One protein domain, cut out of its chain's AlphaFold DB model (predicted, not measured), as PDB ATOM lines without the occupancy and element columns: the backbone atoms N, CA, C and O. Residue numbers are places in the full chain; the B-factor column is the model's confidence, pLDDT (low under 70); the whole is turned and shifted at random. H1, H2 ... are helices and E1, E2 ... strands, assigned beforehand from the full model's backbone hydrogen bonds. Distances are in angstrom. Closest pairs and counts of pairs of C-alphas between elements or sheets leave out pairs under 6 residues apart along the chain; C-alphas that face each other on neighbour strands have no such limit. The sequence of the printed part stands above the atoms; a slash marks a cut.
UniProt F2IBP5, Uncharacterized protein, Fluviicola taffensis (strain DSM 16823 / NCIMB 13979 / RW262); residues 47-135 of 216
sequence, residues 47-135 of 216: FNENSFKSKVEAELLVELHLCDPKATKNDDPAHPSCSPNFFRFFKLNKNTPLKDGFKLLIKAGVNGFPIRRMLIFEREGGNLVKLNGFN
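What this domain is: This is residues 47 to 135 of the 216 residues of an uncharacterized protein of Fluviicola taffensis (strain DSM 16823 / NCIMB 13979 / RW262) (UniProt F2IBP5). With little regular structure, this is a strongly twisted wall of four strands with one short helix, H1, packed on it and a long winding stretch, residues 64 to 86, leading from H1 into the sheet. The wall is an antiparallel meander, E1 E2 E3 E4, each strand beside the one before. Of 89 printed residues, 35 are in named elements, H1 then E1 to E4, class mixed. It is compact, radius of gyration of the C-alphas 12.5 A, spanning 33 by 26 by 21 A.

Where its parts are: H1 is residues 56 to 63, 10.3 A, from C-alpha 56 at (18.790, -10.173, 23.086). E1 is 87 to 91, E2 101 to 106, E3 117 to 124, 22.1 A, and E4 127 to 134, 20.6 A, ending at (4.098, -21.083, 9.563).

How they stand to each other: H1 is on the sheet, height 6.1 A, over none of its strands; its O i to N i+4 pairs are within hydrogen-bond range. C-alphas 57 and 89 are closest between H1 and E1, 7.2 A. Within range are N 88 and O 105, 2.9 A, in hairpin E1 and E2; N 104 and O 119, 2.7 A, in E2 and E3; N 118 and O 134, 2.8 A, in E3 and E4. E4 bends by 52 degrees at residue 131. E1 and E4, the edge strands, are apart.

The domain as a whole: The farthest C-alphas, Asp 75 and Gly 125, are 35.4 A apart. The printed part has no cut; H1 to E1 is a long link. No printed residue is under 70 in pLDDT.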
ATOM      1  N   PHE A  47      12.616 -28.097  23.907       86.12
ATOM      2  CA  PHE A  47      12.277 -26.907  24.706       86.12
ATOM      3  C   PHE A  47      12.762 -27.036  26.159       86.12
ATOM      4  O   PHE A  47      12.154 -26.480  27.063       86.12
ATOM      5  N   ASN A  48      13.839 -27.797  26.383       83.12
ATOM      6  CA  ASN A  48      14.316 -28.166  27.725       83.12
ATOM      7  C   ASN A  48      15.549 -27.356  28.169       83.12
ATOM      8  O   ASN A  48      16.190 -27.686  29.162       83.12
ATOM      9  N   GLU A  49      15.937 -26.339  27.399       80.50
ATOM     10  CA  GLU A  49      17.030 -25.435  27.769       80.50
ATOM     11  C   GLU A  49      16.583 -24.465  28.865       80.50
ATOM     12  O   GLU A  49      15.498 -23.890  28.791       80.50
ATOM     13  N   ASN A  50      17.464 -24.228  29.836       78.00
ATOM     14  CA  ASN A  50      17.155 -23.411  31.011       78.00
ATOM     15  C   ASN A  50      17.519 -21.923  30.849       78.00
ATOM     16  O   ASN A  50      17.081 -21.105  31.654       78.00
ATOM     17  N   SER A  51      18.304 -21.547  29.831       84.62
ATOM     18  CA  SER A  51      18.713 -20.156  29.588       84.62
ATOM     19  C   SER A  51      18.963 -19.865  28.107       84.62
ATOM     20  O   SER A  51      19.402 -20.745  27.369       84.62
ATOM     21  N   PHE A  52      18.731 -18.621  27.680       90.00
ATOM     22  CA  PHE A  52      19.141 -18.152  26.353       90.00
ATOM     23  C   PHE A  52      20.661 -17.980  26.257       90.00
ATOM     24  O   PHE A  52      21.360 -17.964  27.271       90.00
ATOM     25  N   LYS A  53      21.177 -17.833  25.029       88.12
ATOM     26  CA  LYS A  53      22.607 -17.580  24.797       88.12
ATOM     27  C   LYS A  53      22.967 -16.131  25.103       88.12
ATOM     28  O   LYS A  53      24.111 -15.849  25.453       88.12
ATOM     29  N   SER A  54      22.010 -15.215  24.967       91.25
ATOM     30  CA  SER A  54      22.175 -13.815  25.333       91.25
ATOM     31  C   SER A  54      20.875 -13.201  25.866       91.25
ATOM     32  O   SER A  54      19.824 -13.837  25.913       91.25
ATOM     33  N   LYS A  55      20.952 -11.935  26.284       94.19
ATOM     34  CA  LYS A  55      19.781 -11.145  26.685       94.19
ATOM     35  C   LYS A  55      18.905 -10.707  25.503       94.19
ATOM     36  O   LYS A  55      17.732 -10.416  25.707       94.19
ATOM     37  N   VAL A  56      19.468 -10.676  24.289       96.88
ATOM     38  CA  VAL A  56      18.790 -10.173  23.086       96.88
ATOM     39  C   VAL A  56      17.542 -10.999  22.789       96.88
ATOM     40  O   VAL A  56      16.510 -10.438  22.454       96.88
ATOM     41  N   GLU A  57      17.601 -12.321  22.969       97.38
ATOM     42  CA  GLU A  57      16.443 -13.203  22.808       97.38
ATOM     43  C   GLU A  57      15.258 -12.767  23.681       97.38
ATOM     44  O   GLU A  57      14.138 -12.652  23.190       97.38
ATOM     45  N   ALA A  58      15.494 -12.486  24.965       95.88
ATOM     46  CA  ALA A  58      14.437 -12.058  25.878       95.88
ATOM     47  C   ALA A  58      13.913 -10.655  25.530       95.88
ATOM     48  O   ALA A  58      12.703 -10.445  25.532       95.88
ATOM     49  N   GLU A  59      14.804  -9.720  25.179       97.19
ATOM     50  CA  GLU A  59      14.440  -8.366  24.733       97.19
ATOM     51  C   GLU A  59      13.530  -8.413  23.488       97.19
ATOM     52  O   GLU A  59      12.498  -7.745  23.456       97.19
ATOM     53  N   LEU A  60      13.847  -9.273  22.512       98.38
ATOM     54  CA  LEU A  60      13.038  -9.477  21.305       98.38
ATOM     55  C   LEU A  60      11.654 -10.061  21.613       98.38
ATOM     56  O   LEU A  60      10.663  -9.646  21.016       98.38
ATOM     57  N   LEU A  61      11.552 -11.015  22.543       97.75
ATOM     58  CA  LEU A  61      10.252 -11.580  22.926       97.75
ATOM     59  C   LEU A  61       9.347 -10.546  23.610       97.75
ATOM     60  O   LEU A  61       8.130 -10.579  23.411       97.75
ATOM     61  N   VAL A  62       9.936  -9.630  24.384       97.56
ATOM     62  CA  VAL A  62       9.221  -8.505  25.000       97.56
ATOM     63  C   VAL A  62       8.786  -7.490  23.939       97.56
ATOM     64  O   VAL A  62       7.627  -7.080  23.963       97.56
ATOM     65  N   GLU A  63       9.664  -7.128  22.994       97.62
ATOM     66  CA  GLU A  63       9.348  -6.236  21.858       97.62
ATOM     67  C   GLU A  63       8.176  -6.783  21.026       97.62
ATOM     68  O   GLU A  63       7.279  -6.035  20.647       97.62
ATOM     69  N   LEU A  64       8.138  -8.100  20.797       97.19
ATOM     70  CA  LEU A  64       7.056  -8.775  20.072       97.19
ATOM     71  C   LEU A  64       5.791  -9.026  20.913       97.19
ATOM     72  O   LEU A  64       4.824  -9.586  20.393       97.19
ATOM     73  N   HIS A  65       5.793  -8.673  22.202       96.12
ATOM     74  CA  HIS A  65       4.707  -8.955  23.146       96.12
ATOM     75  C   HIS A  65       4.301 -10.442  23.204       96.12
ATOM     76  O   HIS A  65       3.123 -10.780  23.321       96.12
ATOM     77  N   LEU A  66       5.277 -11.351  23.109       95.88
ATOM     78  CA  LEU A  66       5.034 -12.800  23.108       95.88
ATOM     79  C   LEU A  66       5.157 -13.450  24.487       95.88
ATOM     80  O   LEU A  66       4.742 -14.598  24.642       95.88
ATOM     81  N   CYS A  67       5.717 -12.740  25.463       95.69
ATOM     82  CA  CYS A  67       5.954 -13.222  26.818       95.69
ATOM     83  C   CYS A  67       5.676 -12.141  27.866       95.69
ATOM     84  O   CYS A  67       5.646 -10.949  27.556       95.69
ATOM     85  N   ASP A  68       5.520 -12.566  29.118       93.94
ATOM     86  CA  ASP A  68       5.473 -11.673  30.273       93.94
ATOM     87  C   ASP A  68       6.869 -11.581  30.924       93.94
ATOM     88  O   ASP A  68       7.364 -12.578  31.464       93.94
ATOM     89  N   PRO A  69       7.525 -10.402  30.921       93.19
ATOM     90  CA  PRO A  69       8.825 -10.223  31.568       93.19
ATOM     91  C   PRO A  69       8.766 -10.341  33.099       93.19
ATOM     92  O   PRO A  69       9.812 -10.432  33.739       93.19
ATOM     93  N   LYS A  70       7.569 -10.321  33.699       92.75
ATOM     94  CA  LYS A  70       7.353 -10.490  35.142       92.75
ATOM     95  C   LYS A  70       6.984 -11.921  35.528       92.75
ATOM     96  O   LYS A  70       6.950 -12.222  36.721       92.75
ATOM     97  N   ALA A  71       6.716 -12.799  34.561       90.25
ATOM     98  CA  ALA A  71       6.390 -14.186  34.851       90.25
ATOM     99  C   ALA A  71       7.599 -14.903  35.464       90.25
ATOM    100  O   ALA A  71       8.696 -14.928  34.908       90.25
ATOM    101  N   THR A  72       7.381 -15.518  36.625       82.94
ATOM    102  CA  THR A  72       8.397 -16.283  37.365       82.94
ATOM    103  C   THR A  72       8.315 -17.785  37.103       82.94
ATOM    104  O   THR A  72       9.189 -18.541  37.524       82.94
ATOM    105  N   LYS A  73       7.261 -18.223  36.406       86.31
ATOM    106  CA  LYS A  73       6.969 -19.620  36.094       86.31
ATOM    107  C   LYS A  73       7.334 -19.951  34.653       86.31
ATOM    108  O   LYS A  73       7.087 -19.172  33.740       86.31
ATOM    109  N   ASN A  74       7.899 -21.137  34.462       86.69
ATOM    110  CA  ASN A  74       8.364 -21.638  33.166       86.69
ATOM    111  C   ASN A  74       7.473 -22.759  32.602       86.69
ATOM    112  O   ASN A  74       7.841 -23.424  31.636       86.69
ATOM    113  N   ASP A  75       6.313 -22.972  33.216       88.56
ATOM    114  CA  ASP A  75       5.363 -24.047  32.936       88.56
ATOM    115  C   ASP A  75       3.941 -23.542  32.642       88.56
ATOM    116  O   ASP A  75       3.057 -24.354  32.390       88.56
ATOM    117  N   ASP A  76       3.727 -22.222  32.614       92.81
ATOM    118  CA  ASP A  76       2.453 -21.597  32.250       92.81
ATOM    119  C   ASP A  76       2.466 -21.127  30.781       92.81
ATOM    120  O   ASP A  76       2.971 -20.045  30.477       92.81
ATOM    121  N   PRO A  77       1.937 -21.919  29.831       92.50
ATOM    122  CA  PRO A  77       1.879 -21.523  28.429       92.50
ATOM    123  C   PRO A  77       0.842 -20.427  28.137       92.50
ATOM    124  O   PRO A  77       0.893 -19.855  27.048       92.50
ATOM    125  N   ALA A  78      -0.100 -20.140  29.043       92.19
ATOM    126  CA  ALA A  78      -1.060 -19.045  28.877       92.19
ATOM    127  C   ALA A  78      -0.439 -17.688  29.247       92.19
ATOM    128  O   ALA A  78      -0.810 -16.663  28.673       92.19
ATOM    129  N   HIS A  79       0.539 -17.700  30.156       92.69
ATOM    130  CA  HIS A  79       1.339 -16.543  30.559       92.69
ATOM    131  C   HIS A  79       2.841 -16.867  30.467       92.69
ATOM    132  O   HIS A  79       3.528 -16.959  31.489       92.69
ATOM    133  N   PRO A  80       3.370 -17.079  29.246       95.25
ATOM    134  CA  PRO A  80       4.713 -17.607  29.064       95.25
ATOM    135  C   PRO A  80       5.770 -16.617  29.552       95.25
ATOM    136  O   PRO A  80       5.766 -15.439  29.187       95.25
ATOM    137  N   SER A  81       6.737 -17.110  30.323       95.06
ATOM    138  CA  SER A  81       7.947 -16.354  30.637       95.06
ATOM    139  C   SER A  81       8.794 -16.117  29.388       95.06
ATOM    140  O   SER A  81       8.768 -16.892  28.427       95.06
ATOM    141  N   CYS A  82       9.598 -15.053  29.404       95.12
ATOM    142  CA  CYS A  82      10.560 -14.744  28.343       95.12
ATOM    143  C   CYS A  82      11.775 -15.682  28.421       95.12
ATOM    144  O   CYS A  82      12.893 -15.251  28.701       95.12
ATOM    145  N   SER A  83      11.546 -16.984  28.238       93.12
ATOM    146  CA  SER A  83      12.536 -18.037  28.459       93.12
ATOM    147  C   SER A  83      12.561 -19.074  27.331       93.12
ATOM    148  O   SER A  83      11.596 -19.217  26.569       93.12
ATOM    149  N   PRO A  84      13.639 -19.869  27.232       93.81
ATOM    150  CA  PRO A  84      13.712 -20.938  26.250       93.81
ATOM    151  C   PRO A  84      12.675 -22.056  26.487       93.81
ATOM    152  O   PRO A  84      12.468 -22.892  25.615       93.81
ATOM    153  N   ASN A  85      11.953 -22.104  27.604       93.62
ATOM    154  CA  ASN A  85      10.962 -23.170  27.817       93.62
ATOM    155  C   ASN A  85       9.777 -23.110  26.832       93.62
ATOM    156  O   ASN A  85       9.064 -24.103  26.645       93.62
ATOM    157  N   PHE A  86       9.606 -21.965  26.162       95.50
ATOM    158  CA  PHE A  86       8.529 -21.700  25.208       95.50
ATOM    159  C   PHE A  86       9.016 -21.283  23.812       95.50
ATOM    160  O   PHE A  86       8.261 -21.411  22.846       95.50
ATOM    161  N   PHE A  87      10.265 -20.820  23.684       96.25
ATOM    162  CA  PHE A  87      10.756 -20.136  22.483       96.25
ATOM    163  C   PHE A  87      12.136 -20.623  22.039       96.25
ATOM    164  O   PHE A  87      13.017 -20.887  22.860       96.25
ATOM    165  N   ARG A  88      12.358 -20.711  20.726       95.94
ATOM    166  CA  ARG A  88      13.655 -21.052  20.121       95.94
ATOM    167  C   ARG A  88      13.972 -20.112  18.970       95.94
ATOM    168  O   ARG A  88      13.190 -20.003  18.030       95.94
ATOM    169  N   PHE A  89      15.129 -19.468  19.049       96.31
ATOM    170  CA  PHE A  89      15.625 -18.564  18.019       96.31
ATOM    171  C   PHE A  89      16.599 -19.275  17.084       96.31
ATOM    172  O   PHE A  89      17.483 -20.012  17.523       96.31
ATOM    173  N   PHE A  90      16.482 -18.968  15.798       95.62
ATOM    174  CA  PHE A  90      17.440 -19.309  14.755       95.62
ATOM    175  C   PHE A  90      17.842 -18.018  14.037       95.62
ATOM    176  O   PHE A  90      17.057 -17.070  13.934       95.62
ATOM    177  N   LYS A  91      19.077 -17.959  13.534       96.00
ATOM    178  CA  LYS A  91      19.532 -16.804  12.749       96.00
ATOM    179  C   LYS A  91      18.751 -16.720  11.443       96.00
ATOM    180  O   LYS A  91      18.545 -17.750  10.810       96.00
ATOM    181  N   LEU A  92      18.387 -15.514  11.001       97.06
ATOM    182  CA  LEU A  92      17.764 -15.326   9.685       97.06
ATOM    183  C   LEU A  92      18.695 -15.801   8.559       97.06
ATOM    184  O   LEU A  92      18.298 -16.621   7.733       97.06
ATOM    185  N   ASN A  93      19.943 -15.330   8.592       95.25
ATOM    186  CA  ASN A  93      21.039 -15.726   7.713       95.25
ATOM    187  C   ASN A  93      22.391 -15.571   8.450       95.25
ATOM    188  O   ASN A  93      22.434 -15.253   9.642       95.25
ATOM    189  N   LYS A  94      23.518 -15.816   7.771       92.12
ATOM    190  CA  LYS A  94      24.857 -15.752   8.396       92.12
ATOM    191  C   LYS A  94      25.284 -14.343   8.833       92.12
ATOM    192  O   LYS A  94      26.030 -14.234   9.806       92.12
ATOM    193  N   ASN A  95      24.824 -13.313   8.129       93.56
ATOM    194  CA  ASN A  95      25.336 -11.944   8.215       93.56
ATOM    195  C   ASN A  95      24.421 -11.006   9.015       93.56
ATOM    196  O   ASN A  95      24.906 -10.020   9.561       93.56
ATOM    197  N   THR A  96      23.128 -11.315   9.121       95.69
ATOM    198  CA  THR A  96      22.158 -10.509   9.869       95.69
ATOM    199  C   THR A  96      22.307 -10.755  11.376       95.69
ATOM    200  O   THR A  96      22.200 -11.902  11.832       95.69
ATOM    201  N   PRO A  97      22.556  -9.707  12.185       96.56
ATOM    202  CA  PRO A  97      22.543  -9.814  13.639       96.56
ATOM    203  C   PRO A  97      21.164 -10.230  14.160       96.56
ATOM    204  O   PRO A  97      20.141  -9.816  13.624       96.56
ATOM    205  N   LEU A  98      21.122 -10.979  15.267       97.62
ATOM    206  CA  LEU A  98      19.862 -11.495  15.819       97.62
ATOM    207  C   LEU A  98      18.834 -10.387  16.118       97.62
ATOM    208  O   LEU A  98      17.652 -10.576  15.874       97.62
ATOM    209  N   LYS A  99      19.283  -9.221  16.603       97.56
ATOM    210  CA  LYS A  99      18.423  -8.058  16.895       97.56
ATOM    211  C   LYS A  99      17.750  -7.438  15.656       97.56
ATOM    212  O   LYS A  99      16.787  -6.682  15.803       97.56
ATOM    213  N   ASP A 100      18.286  -7.729  14.470       98.00
ATOM    214  CA  ASP A 100      17.881  -7.143  13.192       98.00
ATOM    215  C   ASP A 100      17.145  -8.161  12.308       98.00
ATOM    216  O   ASP A 100      16.420  -7.764  11.409       98.00
ATOM    217  N   GLY A 101      17.272  -9.467  12.564       98.12
ATOM    218  CA  GLY A 101      16.498 -10.478  11.848       98.12
ATOM    219  C   GLY A 101      16.706 -11.894  12.372       98.12
ATOM    220  O   GLY A 101      17.823 -12.318  12.689       98.12
ATOM    221  N   PHE A 102      15.613 -12.651  12.462       98.38
ATOM    222  CA  PHE A 102      15.606 -13.985  13.055       98.38
ATOM    223  C   PHE A 102      14.405 -14.829  12.624       98.38
ATOM    224  O   PHE A 102      13.396 -14.345  12.117       98.38
ATOM    225  N   LYS A 103      14.531 -16.128  12.884       98.31
ATOM    226  CA  LYS A 103      13.461 -17.125  12.837       98.31
ATOM    227  C   LYS A 103      13.141 -17.532  14.276       98.31
ATOM    228  O   LYS A 103      14.056 -17.788  15.059       98.31
ATOM    229  N   LEU A 104      11.868 -17.580  14.642       98.12
ATOM    230  CA  LEU A 104      11.384 -17.855  15.992       98.12
ATOM    231  C   LEU A 104      10.403 -19.026  15.967       98.12
ATOM    232  O   LEU A 104       9.289 -18.894  15.466       98.12
ATOM    233  N   LEU A 105      10.791 -20.153  16.563       97.94
ATOM    234  CA  LEU A 105       9.874 -21.247  16.855       97.94
ATOM    235  C   LEU A 105       9.228 -21.042  18.224       97.94
ATOM    236  O   LEU A 105       9.912 -20.916  19.241       97.94
ATOM    237  N   ILE A 106       7.905 -21.095  18.244       97.69
ATOM    238  CA  ILE A 106       7.065 -21.043  19.432       97.69
ATOM    239  C   ILE A 106       6.547 -22.456  19.711       97.69
ATOM    240  O   ILE A 106       6.034 -23.133  18.812       97.69
ATOM    241  N   LYS A 107       6.687 -22.908  20.960       96.19
ATOM    242  CA  LYS A 107       6.192 -24.205  21.433       96.19
ATOM    243  C   LYS A 107       4.668 -24.300  21.275       96.19
ATOM    244  O   LYS A 107       3.952 -23.315  21.429       96.19
ATOM    245  N   ALA A 108       4.172 -25.504  20.996       95.19
ATOM    246  CA  ALA A 108       2.736 -25.778  20.980       95.19
ATOM    247  C   ALA A 108       2.110 -25.518  22.366       95.19
ATOM    248  O   ALA A 108       2.749 -25.747  23.394       95.19
ATOM    249  N   GLY A 109       0.869 -25.042  22.381       95.19
ATOM    250  CA  GLY A 109       0.096 -24.660  23.566       95.19
ATOM    251  C   GLY A 109       0.299 -23.210  24.018       95.19
ATOM    252  O   GLY A 109      -0.578 -22.655  24.675       95.19
ATOM    253  N   VAL A 110       1.417 -22.576  23.648       95.88
ATOM    254  CA  VAL A 110       1.730 -21.197  24.051       95.88
ATOM    255  C   VAL A 110       0.691 -20.233  23.491       95.88
ATOM    256  O   VAL A 110       0.404 -20.266  22.295       95.88
ATOM    257  N   ASN A 111       0.145 -19.368  24.348       92.56
ATOM    258  CA  ASN A 111      -0.910 -18.400  24.031       92.56
ATOM    259  C   ASN A 111      -2.144 -19.040  23.359       92.56
ATOM    260  O   ASN A 111      -2.785 -18.419  22.515       92.56
ATOM    261  N   GLY A 112      -2.455 -20.301  23.693       92.62
ATOM    262  CA  GLY A 112      -3.629 -21.022  23.187       92.62
ATOM    263  C   GLY A 112      -3.484 -21.609  21.779       92.62
ATOM    264  O   GLY A 112      -4.445 -22.166  21.254       92.62
ATOM    265  N   PHE A 113      -2.304 -21.527  21.156       93.19
ATOM    266  CA  PHE A 113      -2.087 -22.087  19.819       93.19
ATOM    267  C   PHE A 113      -1.794 -23.593  19.903       93.19
ATOM    268  O   PHE A 113      -0.795 -23.974  20.510       93.19
ATOM    269  N   PRO A 114      -2.605 -24.474  19.290       92.25
ATOM    270  CA  PRO A 114      -2.514 -25.924  19.511       92.25
ATOM    271  C   PRO A 114      -1.269 -26.566  18.887       92.25
ATOM    272  O   PRO A 114      -0.852 -27.646  19.300       92.25
ATOM    273  N   ILE A 115      -0.663 -25.906  17.903       94.31
ATOM    274  CA  ILE A 115       0.502 -26.391  17.162       94.31
ATOM    275  C   ILE A 115       1.645 -25.383  17.232       94.31
ATOM    276  O   ILE A 115       1.447 -24.207  17.543       94.31
ATOM    277  N   ARG A 116       2.868 -25.867  16.985       96.31
ATOM    278  CA  ARG A 116       4.061 -25.013  16.953       96.31
ATOM    279  C   ARG A 116       3.924 -23.963  15.854       96.31
ATOM    280  O   ARG A 116       3.329 -24.230  14.811       96.31
ATOM    281  N   ARG A 117       4.513 -22.792  16.091       97.44
ATOM    282  CA  ARG A 117       4.523 -21.692  15.122       97.44
ATOM    283  C   ARG A 117       5.941 -21.247  14.839       97.44
ATOM    284  O   ARG A 117       6.670 -20.942  15.774       97.44
ATOM    285  N   MET A 118       6.318 -21.196  13.572       98.12
ATOM    286  CA  MET A 118       7.556 -20.583  13.111       98.12
ATOM    287  C   MET A 118       7.233 -19.193  12.581       98.12
ATOM    288  O   MET A 118       6.446 -19.062  11.650       98.12
ATOM    289  N   LEU A 119       7.827 -18.161  13.163       98.56
ATOM    290  CA  LEU A 119       7.695 -16.780  12.711       98.56
ATOM    291  C   LEU A 119       9.047 -16.282  12.216       98.56
ATOM    292  O   LEU A 119      10.074 -16.595  12.813       98.56
ATOM    293  N   ILE A 120       9.058 -15.501  11.146       98.69
ATOM    294  CA  ILE A 120      10.281 -14.960  10.555       98.69
ATOM    295  C   ILE A 120      10.169 -13.446  10.528       98.69
ATOM    296  O   ILE A 120       9.175 -12.916  10.034       98.69
ATOM    297  N   PHE A 121      11.185 -12.774  11.057       98.62
ATOM    298  CA  PHE A 121      11.232 -11.324  11.173       98.62
ATOM    299  C   PHE A 121      12.533 -10.760  10.613       98.62
ATOM    300  O   PHE A 121      13.596 -11.369  10.755       98.62
ATOM    301  N   GLU A 122      12.437  -9.557  10.060       97.94
ATOM    302  CA  GLU A 122      13.567  -8.699   9.711       97.94
ATOM    303  C   GLU A 122      13.217  -7.247  10.051       97.94
ATOM    304  O   GLU A 122      12.048  -6.855  10.060       97.94
ATOM    305  N   ARG A 123      14.220  -6.460  10.437       97.81
ATOM    306  CA  ARG A 123      14.036  -5.086  10.888       97.81
ATOM    307  C   ARG A 123      14.058  -4.143   9.692       97.81
ATOM    308  O   ARG A 123      15.074  -4.017   9.016       97.81
ATOM    309  N   GLU A 124      12.977  -3.398   9.509       96.19
ATOM    310  CA  GLU A 124      12.850  -2.367   8.480       96.19
ATOM    311  C   GLU A 124      12.468  -1.038   9.134       96.19
ATOM    312  O   GLU A 124      11.541  -0.959   9.944       96.19
ATOM    313  N   GLY A 125      13.222   0.028   8.843       93.75
ATOM    314  CA  GLY A 125      12.952   1.353   9.416       93.75
ATOM    315  C   GLY A 125      12.939   1.381  10.953       93.75
ATOM    316  O   GLY A 125      12.219   2.175  11.546       93.75
ATOM    317  N   GLY A 126      13.697   0.486  11.598       95.00
ATOM    318  CA  GLY A 126      13.755   0.361  13.056       95.00
ATOM    319  C   GLY A 126      12.699  -0.556  13.679       95.00
ATOM    320  O   GLY A 126      12.817  -0.839  14.866       95.00
ATOM    321  N   ASN A 127      11.741  -1.088  12.915       96.94
ATOM    322  CA  ASN A 127      10.670  -1.956  13.420       96.94
ATOM    323  C   ASN A 127      10.855  -3.401  12.953       96.94
ATOM    324  O   ASN A 127      11.274  -3.626  11.821       96.94
ATOM    325  N   LEU A 128      10.512  -4.381  13.792       98.12
ATOM    326  CA  LEU A 128      10.470  -5.785  13.378       98.12
ATOM    327  C   LEU A 128       9.248  -6.040  12.490       98.12
ATOM    328  O   LEU A 128       8.108  -5.990  12.953       98.12
ATOM    329  N   VAL A 129       9.493  -6.353  11.221       97.81
ATOM    330  CA  VAL A 129       8.467  -6.706  10.239       97.81
ATOM    331  C   VAL A 129       8.426  -8.222  10.091       97.81
ATOM    332  O   VAL A 129       9.454  -8.875   9.916       97.81
ATOM    333  N   LYS A 130       7.227  -8.806  10.186       98.25
ATOM    334  CA  LYS A 130       7.024 -10.245   9.979       98.25
ATOM    335  C   LYS A 130       7.027 -10.554   8.480       98.25
ATOM    336  O   LYS A 130       6.134 -10.110   7.765       98.25
ATOM    337  N   LEU A 131       7.971 -11.377   8.035       98.06
ATOM    338  CA  LEU A 131       8.133 -11.782   6.635       98.06
ATOM    339  C   LEU A 131       7.289 -13.015   6.281       98.06
ATOM    340  O   LEU A 131       6.648 -13.082   5.223       98.06
ATOM    341  N   ASN A 132       7.274 -13.989   7.196       98.69
ATOM    342  CA  ASN A 132       6.546 -15.250   7.081       98.69
ATOM    343  C   ASN A 132       6.084 -15.744   8.457       98.69
ATOM    344  O   ASN A 132       6.748 -15.532   9.474       98.69
ATOM    345  N   GLY A 133       4.975 -16.467   8.471       98.44
ATOM    346  CA  GLY A 133       4.497 -17.291   9.564       98.44
ATOM    347  C   GLY A 133       4.112 -18.677   9.056       98.44
ATOM    348  O   GLY A 133       3.511 -18.824   7.993       98.44
ATOM    349  N   PHE A 134       4.454 -19.699   9.834       98.56
ATOM    350  CA  PHE A 134       4.098 -21.083   9.563       98.56
ATOM    351  C   PHE A 134       3.513 -21.717  10.815       98.56
ATOM    352  O   PHE A 134       4.135 -21.679  11.877       98.56
ATOM    353  N   ASN A 135       2.363 -22.369  10.698       97.81
ATOM    354  CA  ASN A 135       1.859 -23.262  11.737       97.81
ATOM    355  C   ASN A 135       2.480 -24.654  11.549       97.81
ATOM    356  O   ASN A 135       1.832 -25.609  11.131       97.81
TER     357      ASN A 135